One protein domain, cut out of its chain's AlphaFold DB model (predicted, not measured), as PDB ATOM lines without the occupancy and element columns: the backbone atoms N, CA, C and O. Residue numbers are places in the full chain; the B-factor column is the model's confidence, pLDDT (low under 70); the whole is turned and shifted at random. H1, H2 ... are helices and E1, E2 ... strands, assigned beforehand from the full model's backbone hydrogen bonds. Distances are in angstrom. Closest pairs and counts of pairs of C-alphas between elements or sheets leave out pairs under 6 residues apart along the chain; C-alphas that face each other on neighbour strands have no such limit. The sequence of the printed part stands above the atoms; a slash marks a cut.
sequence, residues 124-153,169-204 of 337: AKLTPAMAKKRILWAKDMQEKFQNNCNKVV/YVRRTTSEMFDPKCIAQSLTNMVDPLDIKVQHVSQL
ATOM      1  N   ALA A 124      31.710  46.816 350.120       87.00
ATOM      2  CA  ALA A 124      31.202  47.432 348.903       87.00
ATOM      3  C   ALA A 124      31.644  48.902 348.852       87.00
ATOM      4  O   ALA A 124      31.671  49.585 349.883       87.00
ATOM      5  N   LYS A 125      32.013  49.387 347.666       86.69
ATOM      6  CA  LYS A 125      32.276  50.814 347.458       86.69
ATOM      7  C   LYS A 125      30.945  51.563 347.529       86.69
ATOM      8  O   LYS A 125      30.077  51.310 346.714       86.69
ATOM      9  N   LEU A 126      30.774  52.468 348.488       86.19
ATOM     10  CA  LEU A 126      29.567  53.294 348.586       86.19
ATOM     11  C   LEU A 126      29.874  54.716 348.139       86.19
ATOM     12  O   LEU A 126      30.848  55.312 348.604       86.19
ATOM     13  N   THR A 127      29.033  55.265 347.267       89.12
ATOM     14  CA  THR A 127      29.019  56.708 347.021       89.12
ATOM     15  C   THR A 127      28.277  57.419 348.161       89.12
ATOM     16  O   THR A 127      27.454  56.799 348.846       89.12
ATOM     17  N   PRO A 128      28.522  58.722 348.387       90.62
ATOM     18  CA  PRO A 128      27.782  59.488 349.390       90.62
ATOM     19  C   PRO A 128      26.262  59.447 349.172       90.62
ATOM     20  O   PRO A 128      25.510  59.324 350.134       90.62
ATOM     21  N   ALA A 129      25.810  59.478 347.913       91.69
ATOM     22  CA  ALA A 129      24.395  59.368 347.563       91.69
ATOM     23  C   ALA A 129      23.806  58.003 347.961       91.69
ATOM     24  O   ALA A 129      22.767  57.949 348.617       91.69
ATOM     25  N   MET A 130      24.504  56.900 347.661       88.75
ATOM     26  CA  MET A 130      24.076  55.557 348.075       88.75
ATOM     27  C   MET A 130      24.018  55.419 349.596       88.75
ATOM     28  O   MET A 130      23.087  54.816 350.127       88.75
ATOM     29  N   ALA A 131      24.996  55.980 350.314       90.50
ATOM     30  CA  ALA A 131      24.999  55.964 351.772       90.50
ATOM     31  C   ALA A 131      23.780  56.709 352.343       90.50
ATOM     32  O   ALA A 131      23.114  56.177 353.230       90.50
ATOM     33  N   LYS A 132      23.438  57.883 351.789       93.56
ATOM     34  CA  LYS A 132      22.224  58.631 352.158       93.56
ATOM     35  C   LYS A 132      20.959  57.811 351.899       93.56
ATOM     36  O   LYS A 132      20.181  57.621 352.830       93.56
ATOM     37  N   LYS A 133      20.797  57.253 350.690       92.88
ATOM     38  CA  LYS A 133      19.655  56.384 350.342       92.88
ATOM     39  C   LYS A 133      19.524  55.209 351.318       92.88
ATOM     40  O   LYS A 133      18.440  54.964 351.830       92.88
ATOM     41  N   ARG A 134      20.631  54.523 351.635       93.38
ATOM     42  CA  ARG A 134      20.652  53.397 352.592       93.38
ATOM     43  C   ARG A 134      20.224  53.812 353.997       93.38
ATOM     44  O   ARG A 134      19.492  53.069 354.638       93.38
ATOM     45  N   ILE A 135      20.673  54.971 354.477       93.62
ATOM     46  CA  ILE A 135      20.299  55.480 355.803       93.62
ATOM     47  C   ILE A 135      18.819  55.870 355.834       93.62
ATOM     48  O   ILE A 135      18.137  55.531 356.796       93.62
ATOM     49  N   LEU A 136      18.322  56.557 354.801       93.75
ATOM     50  CA  LEU A 136      16.909  56.932 354.701       93.75
ATOM     51  C   LEU A 136      16.012  55.693 354.655       93.75
ATOM     52  O   LEU A 136      15.086  55.591 355.454       93.75
ATOM     53  N   TRP A 137      16.352  54.722 353.807       89.38
ATOM     54  CA  TRP A 137      15.651  53.442 353.739       89.38
ATOM     55  C   TRP A 137      15.671  52.712 355.087       89.38
ATOM     56  O   TRP A 137      14.635  52.261 355.555       89.38
ATOM     57  N   ALA A 138      16.823  52.650 355.765       90.56
ATOM     58  CA  ALA A 138      16.923  51.985 357.064       90.56
ATOM     59  C   ALA A 138      16.059  52.660 358.141       90.56
ATOM     60  O   ALA A 138      15.461  51.960 358.955       90.56
ATOM     61  N   LYS A 139      15.974  53.996 358.137       90.81
ATOM     62  CA  LYS A 139      15.103  54.753 359.048       90.81
ATOM     63  C   LYS A 139      13.624  54.482 358.766       90.81
ATOM     64  O   LYS A 139      12.891  54.177 359.697       90.81
ATOM     65  N   ASP A 140      13.214  54.533 357.500       88.50
ATOM     66  CA  ASP A 140      11.830  54.262 357.083       88.50
ATOM     67  C   ASP A 140      11.406  52.809 357.376       88.50
ATOM     68  O   ASP A 140      10.285  52.538 357.807       88.50
ATOM     69  N   MET A 141      12.325  51.857 357.205       84.56
ATOM     70  CA  MET A 141      12.072  50.444 357.487       84.56
ATOM     71  C   MET A 141      12.075  50.106 358.980       84.56
ATOM     72  O   MET A 141      11.481  49.097 359.355       84.56
ATOM     73  N   GLN A 142      12.720  50.903 359.838       87.25
ATOM     74  CA  GLN A 142      12.890  50.575 361.257       87.25
ATOM     75  C   GLN A 142      11.546  50.331 361.958       87.25
ATOM     76  O   GLN A 142      11.400  49.332 362.658       87.25
ATOM     77  N   GLU A 143      10.562  51.200 361.739       78.94
ATOM     78  CA  GLU A 143       9.226  51.072 362.333       78.94
ATOM     79  C   GLU A 143       8.394  49.985 361.635       78.94
ATOM     80  O   GLU A 143       7.774  49.140 362.285       78.94
ATOM     81  N   LYS A 144       8.453  49.936 360.298       77.06
ATOM     82  CA  LYS A 144       7.694  48.974 359.480       77.06
ATOM     83  C   LYS A 144       8.068  47.522 359.782       77.06
ATOM     84  O   LYS A 144       7.199  46.648 359.760       77.06
ATOM     85  N   PHE A 145       9.341  47.260 360.089       80.06
ATOM     86  CA  PHE A 145       9.849  45.915 360.361       80.06
ATOM     87  C   PHE A 145       9.654  45.466 361.814       80.06
ATOM     88  O   PHE A 145       9.477  44.271 362.045       80.06
ATOM     89  N   GLN A 146       9.646  46.387 362.785       78.81
ATOM     90  CA  GLN A 146       9.471  46.046 364.207       78.81
ATOM     91  C   GLN A 146       8.175  45.267 364.467       78.81
ATOM     92  O   GLN A 146       8.189  44.302 365.226       78.81
ATOM     93  N   ASN A 147       7.088  45.627 363.777       78.31
ATOM     94  CA  ASN A 147       5.768  45.028 363.991       78.31
ATOM     95  C   ASN A 147       5.404  43.914 362.990       78.31
ATOM     96  O   ASN A 147       4.401  43.231 363.181       78.31
ATOM     97  N   ASN A 148       6.184  43.725 361.917       82.69
ATOM     98  CA  ASN A 148       5.844  42.811 360.815       82.69
ATOM     99  C   ASN A 148       6.992  41.882 360.384       82.69
ATOM    100  O   ASN A 148       6.915  41.273 359.318       82.69
ATOM    101  N   CYS A 149       8.051  41.736 361.187       80.50
ATOM    102  CA  CYS A 149       9.204  40.896 360.841       80.50
ATOM    103  C   CYS A 149       8.834  39.429 360.555       80.50
ATOM    104  O   CYS A 149       9.479  38.781 359.737       80.50
ATOM    105  N   ASN A 150       7.763  38.923 361.173       84.50
ATOM    106  CA  ASN A 150       7.241  37.571 360.975       84.50
ATOM    107  C   ASN A 150       6.499  37.366 359.640       84.50
ATOM    108  O   ASN A 150       6.129  36.236 359.329       84.50
ATOM    109  N   LYS A 151       6.264  38.428 358.859       85.06
ATOM    110  CA  LYS A 151       5.516  38.391 357.587       85.06
ATOM    111  C   LYS A 151       6.381  38.670 356.357       85.06
ATOM    112  O   LYS A 151       5.840  38.811 355.262       85.06
ATOM    113  N   VAL A 152       7.698  38.791 356.525       81.94
ATOM    114  CA  VAL A 152       8.628  39.124 355.440       81.94
ATOM    115  C   VAL A 152       9.548  37.941 355.163       81.94
ATOM    116  O   VAL A 152      10.153  37.392 356.080       81.94
ATOM    117  N   VAL A 153       9.675  37.576 353.886       87.44
ATOM    118  CA  VAL A 153      10.641  36.585 353.398       87.44
ATOM    119  C   VAL A 153      11.629  37.298 352.485       87.44
ATOM    120  O   VAL A 153      11.230  38.050 351.601       87.44
ATOM    121  N   TYR A 169      47.819  41.911 351.593       94.12
ATOM    122  CA  TYR A 169      47.890  42.438 352.958       94.12
ATOM    123  C   TYR A 169      47.950  43.969 352.988       94.12
ATOM    124  O   TYR A 169      48.501  44.612 352.099       94.12
ATOM    125  N   VAL A 170      47.449  44.540 354.081       96.25
ATOM    126  CA  VAL A 170      47.488  45.972 354.387       96.25
ATOM    127  C   VAL A 170      48.168  46.192 355.743       96.25
ATOM    128  O   VAL A 170      47.973  45.419 356.685       96.25
ATOM    129  N   ARG A 171      48.976  47.247 355.855       96.75
ATOM    130  CA  ARG A 171      49.613  47.739 357.083       96.75
ATOM    131  C   ARG A 171      48.660  48.648 357.848       96.75
ATOM    132  O   ARG A 171      48.493  49.812 357.491       96.75
ATOM    133  N   ARG A 172      48.056  48.129 358.913       96.56
ATOM    134  CA  ARG A 172      47.073  48.875 359.707       96.56
ATOM    135  C   ARG A 172      47.081  48.468 361.170       96.56
ATOM    136  O   ARG A 172      47.397  47.319 361.495       96.56
ATOM    137  N   THR A 173      46.681  49.394 362.031       95.88
ATOM    138  CA  THR A 173      46.308  49.077 363.413       95.88
ATOM    139  C   THR A 173      44.924  48.409 363.456       95.88
ATOM    140  O   THR A 173      44.224  48.281 362.443       95.88
ATOM    141  N   THR A 174      44.502  47.964 364.640       93.31
ATOM    142  CA  THR A 174      43.141  47.445 364.846       93.31
ATOM    143  C   THR A 174      42.081  48.539 364.679       93.31
ATOM    144  O   THR A 174      41.027  48.262 364.115       93.31
ATOM    145  N   SER A 175      42.369  49.778 365.097       94.81
ATOM    146  CA  SER A 175      41.451  50.921 364.978       94.81
ATOM    147  C   SER A 175      41.246  51.386 363.532       94.81
ATOM    148  O   SER A 175      40.147  51.779 363.163       94.81
ATOM    149  N   GLU A 176      42.256  51.247 362.672       94.38
ATOM    150  CA  GLU A 176      42.201  51.604 361.243       94.38
ATOM    151  C   GLU A 176      41.489  50.534 360.378       94.38
ATOM    152  O   GLU A 176      41.685  50.454 359.167       94.38
ATOM    153  N   MET A 177      40.684  49.644 360.971       94.25
ATOM    154  CA  MET A 177      40.078  48.516 360.250       94.25
ATOM    155  C   MET A 177      39.105  48.916 359.143       94.25
ATOM    156  O   MET A 177      39.026  48.207 358.138       94.25
ATOM    157  N   PHE A 178      38.378  50.011 359.343       92.69
ATOM    158  CA  PHE A 178      37.399  50.539 358.393       92.69
ATOM    159  C   PHE A 178      37.876  51.820 357.701       92.69
ATOM    160  O   PHE A 178      37.098  52.447 356.991       92.69
ATOM    161  N   ASP A 179      39.148  52.196 357.877       92.94
ATOM    162  CA  ASP A 179      39.743  53.293 357.116       92.94
ATOM    163  C   ASP A 179      39.665  52.951 355.612       92.94
ATOM    164  O   ASP A 179      40.098  51.857 355.223       92.94
ATOM    165  N   PRO A 180      39.150  53.852 354.752       91.00
ATOM    166  CA  PRO A 180      39.090  53.656 353.305       91.00
ATOM    167  C   PRO A 180      40.414  53.210 352.668       91.00
ATOM    168  O   PRO A 180      40.407  52.430 351.716       91.00
ATOM    169  N   LYS A 181      41.561  53.637 353.212       91.94
ATOM    170  CA  LYS A 181      42.901  53.252 352.726       91.94
ATOM    171  C   LYS A 181      43.289  51.815 353.096       91.94
ATOM    172  O   LYS A 181      44.290  51.299 352.598       91.94
ATOM    173  N   CYS A 182      42.534  51.191 353.999       94.25
ATOM    174  CA  CYS A 182      42.836  49.901 354.606       94.25
ATOM    175  C   CYS A 182      41.827  48.789 354.281       94.25
ATOM    176  O   CYS A 182      42.064  47.624 354.627       94.25
ATOM    177  N   ILE A 183      40.716  49.132 353.630       93.31
ATOM    178  CA  ILE A 183      39.704  48.190 353.152       93.31
ATOM    179  C   ILE A 183      39.986  47.776 351.706       93.31
ATOM    180  O   ILE A 183      40.580  48.515 350.922       93.31
ATOM    181  N   ALA A 184      39.542  46.578 351.347       90.62
ATOM    182  CA  ALA A 184      39.469  46.142 349.965       90.62
ATOM    183  C   ALA A 184      38.058  46.459 349.474       90.62
ATOM    184  O   ALA A 184      37.082  45.902 349.983       90.62
ATOM    185  N   GLN A 185      37.948  47.390 348.531       85.75
ATOM    186  CA  GLN A 185      36.666  47.692 347.915       85.75
ATOM    187  C   GLN A 185      36.309  46.577 346.932       85.75
ATOM    188  O   GLN A 185      37.100  46.251 346.051       85.75
ATOM    189  N   SER A 186      35.133  45.986 347.117       78.00
ATOM    190  CA  SER A 186      34.505  45.122 346.125       78.00
ATOM    191  C   SER A 186      33.541  45.973 345.306       78.00
ATOM    192  O   SER A 186      32.722  46.704 345.871       78.00
ATOM    193  N   LEU A 187      33.663  45.886 343.986       66.12
ATOM    194  CA  LEU A 187      32.643  46.329 343.043       66.12
ATOM    195  C   LEU A 187      31.694  45.144 342.822       66.12
ATOM    196  O   LEU A 187      31.690  44.528 341.768       66.12
ATOM    197  N   THR A 188      30.998  44.716 343.868       57.69
ATOM    198  CA  THR A 188      29.863  43.801 343.699       57.69
ATOM    199  C   THR A 188      28.691  44.625 343.184       57.69
ATOM    200  O   THR A 188      28.581  45.795 343.567       57.69
ATOM    201  N   ASN A 189      27.886  44.029 342.291       54.66
ATOM    202  CA  ASN A 189      26.704  44.619 341.657       54.66
ATOM    203  C   ASN A 189      26.031  45.590 342.624       54.66
ATOM    204  O   ASN A 189      25.619  45.207 343.721       54.66
ATOM    205  N   MET A 190      26.053  46.870 342.254       50.53
ATOM    206  CA  MET A 190      25.538  47.970 343.054       50.53
ATOM    207  C   MET A 190      24.016  47.829 343.092       50.53
ATOM    208  O   MET A 190      23.328  48.510 342.350       50.53
ATOM    209  N   VAL A 191      23.492  46.906 343.900       55.56
ATOM    210  CA  VAL A 191      22.051  46.824 344.134       55.56
ATOM    211  C   VAL A 191      21.696  48.096 344.884       55.56
ATOM    212  O   VAL A 191      22.138  48.314 346.030       55.56
ATOM    213  N   ASP A 192      21.004  48.989 344.184       55.28
ATOM    214  CA  ASP A 192      20.540  50.225 344.768       55.28
ATOM    215  C   ASP A 192      19.497  49.852 345.833       55.28
ATOM    216  O   ASP A 192      18.729  48.908 345.659       55.28
ATOM    217  N   PRO A 193      19.441  50.540 346.983       53.97
ATOM    218  CA  PRO A 193      18.471  50.207 348.034       53.97
ATOM    219  C   PRO A 193      17.014  50.295 347.560       53.97
ATOM    220  O   PRO A 193      16.131  49.728 348.192       53.97
ATOM    221  N   LEU A 194      16.783  51.021 346.460       51.56
ATOM    222  CA  LEU A 194      15.496  51.151 345.784       51.56
ATOM    223  C   LEU A 194      15.120  49.896 344.975       51.56
ATOM    224  O   LEU A 194      13.941  49.682 344.723       51.56
ATOM    225  N   ASP A 195      16.091  49.044 344.635       52.50
ATOM    226  CA  ASP A 195      15.866  47.780 343.923       52.50
ATOM    227  C   ASP A 195      15.515  46.623 344.875       52.50
ATOM    228  O   ASP A 195      15.141  45.535 344.433       52.50
ATOM    229  N   ILE A 196      15.596  46.841 346.196       56.56
ATOM    230  CA  ILE A 196      15.154  45.870 347.203       56.56
ATOM    231  C   ILE A 196      13.621  45.886 347.249       56.56
ATOM    232  O   ILE A 196      13.002  46.635 348.007       56.56
ATOM    233  N   LYS A 197      12.991  45.035 346.436       56.81
ATOM    234  CA  LYS A 197      11.539  44.815 346.467       56.81
ATOM    235  C   LYS A 197      11.170  43.994 347.706       56.81
ATOM    236  O   LYS A 197      11.322  42.777 347.719       56.81
ATOM    237  N   VAL A 198      10.664  44.652 348.749       54.09
ATOM    238  CA  VAL A 198      10.044  43.968 349.895       54.09
ATOM    239  C   VAL A 198       8.622  43.579 349.501       54.09
ATOM    240  O   VAL A 198       7.719  44.413 349.510       54.09
ATOM    241  N   GLN A 199       8.412  42.320 349.118       55.47
ATOM    242  CA  GLN A 199       7.071  41.782 348.894       55.47
ATOM    243  C   GLN A 199       6.513  41.226 350.207       55.47
ATOM    244  O   GLN A 199       7.177  40.462 350.909       55.47
ATOM    245  N   HIS A 200       5.286  41.615 350.558       56.28
ATOM    246  CA  HIS A 200       4.583  41.029 351.697       56.28
ATOM    247  C   HIS A 200       4.140  39.610 351.325       56.28
ATOM    248  O   HIS A 200       3.615  39.404 350.231       56.28
ATOM    249  N   VAL A 201       4.308  38.633 352.223       53.00
ATOM    250  CA  VAL A 201       4.018  37.213 351.926       53.00
ATOM    251  C   VAL A 201       2.571  36.994 351.460       53.00
ATOM    252  O   VAL A 201       2.317  36.109 350.652       53.00
ATOM    253  N   SER A 202       1.631  37.853 351.870       55.97
ATOM    254  CA  SER A 202       0.234  37.807 351.405       55.97
ATOM    255  C   SER A 202       0.029  38.173 349.927       55.97
ATOM    256  O   SER A 202      -1.081  38.024 349.427       55.97
ATOM    257  N   GLN A 203       1.046  38.706 349.246       53.50
ATOM    258  CA  GLN A 203       1.010  39.040 347.816       53.50
ATOM    259  C   GLN A 203       1.730  38.002 346.943       53.50
ATOM    260  O   GLN A 203       1.683  38.091 345.716       53.50
ATOM    261  N   LEU A 204       2.380  37.006 347.551       52.97
ATOM    262  CA  LEU A 204       2.937  35.875 346.821       52.97
ATOM    263  C   LEU A 204       1.794  34.910 346.487       52.97
ATOM    264  O   LEU A 204       1.050  34.488 347.372       52.97
TER     265      LEU A 204
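This is residues 124 to 153 and 169 to 204 of the 337 residues of the protein "HTH_Tnp_Tc3_2 domain-containing protein" of Apolygus lucorum (UniProt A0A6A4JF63). Little regular structure is present: an open rod, with the long helix H1 along part of its length, short H2 and E1 toward one end, and residues 187 to 204 running from E1 toward the other end. The 66 printed residues hold H1, H2 and E1 in that order, mostly helix, with only 26 residues in named elements. It is only just extended, close to loose, with a radius of gyration of the C-alphas of 16.5 A and spans of 50 by 23 by 21 A.

H1, residues 128 to 146, is apart from H2, residues 175 to 178, and from E1, residues 184 to 186. H2 and E1 are apart too, though joined by a tight link of 5 residues. E1 pairs with no named strand. In H1, 13 of 15 O i to N i+4 pairs are within hydrogen-bond range; H2 is too short for such a pair, and its one O i to N i+3 pair is not within range.

H1 spans 27.1 A from C-alpha 128 at (27.782, 59.488, 349.390), with a kink of 32 degrees near residue 140. E1 ends at C-alpha 186, (34.505, 45.122, 346.125).

Residues 154 to 168 are not printed; C-alphas 153 and 169 are 37.7 A apart. Residues 187 to 204 have pLDDT under 70.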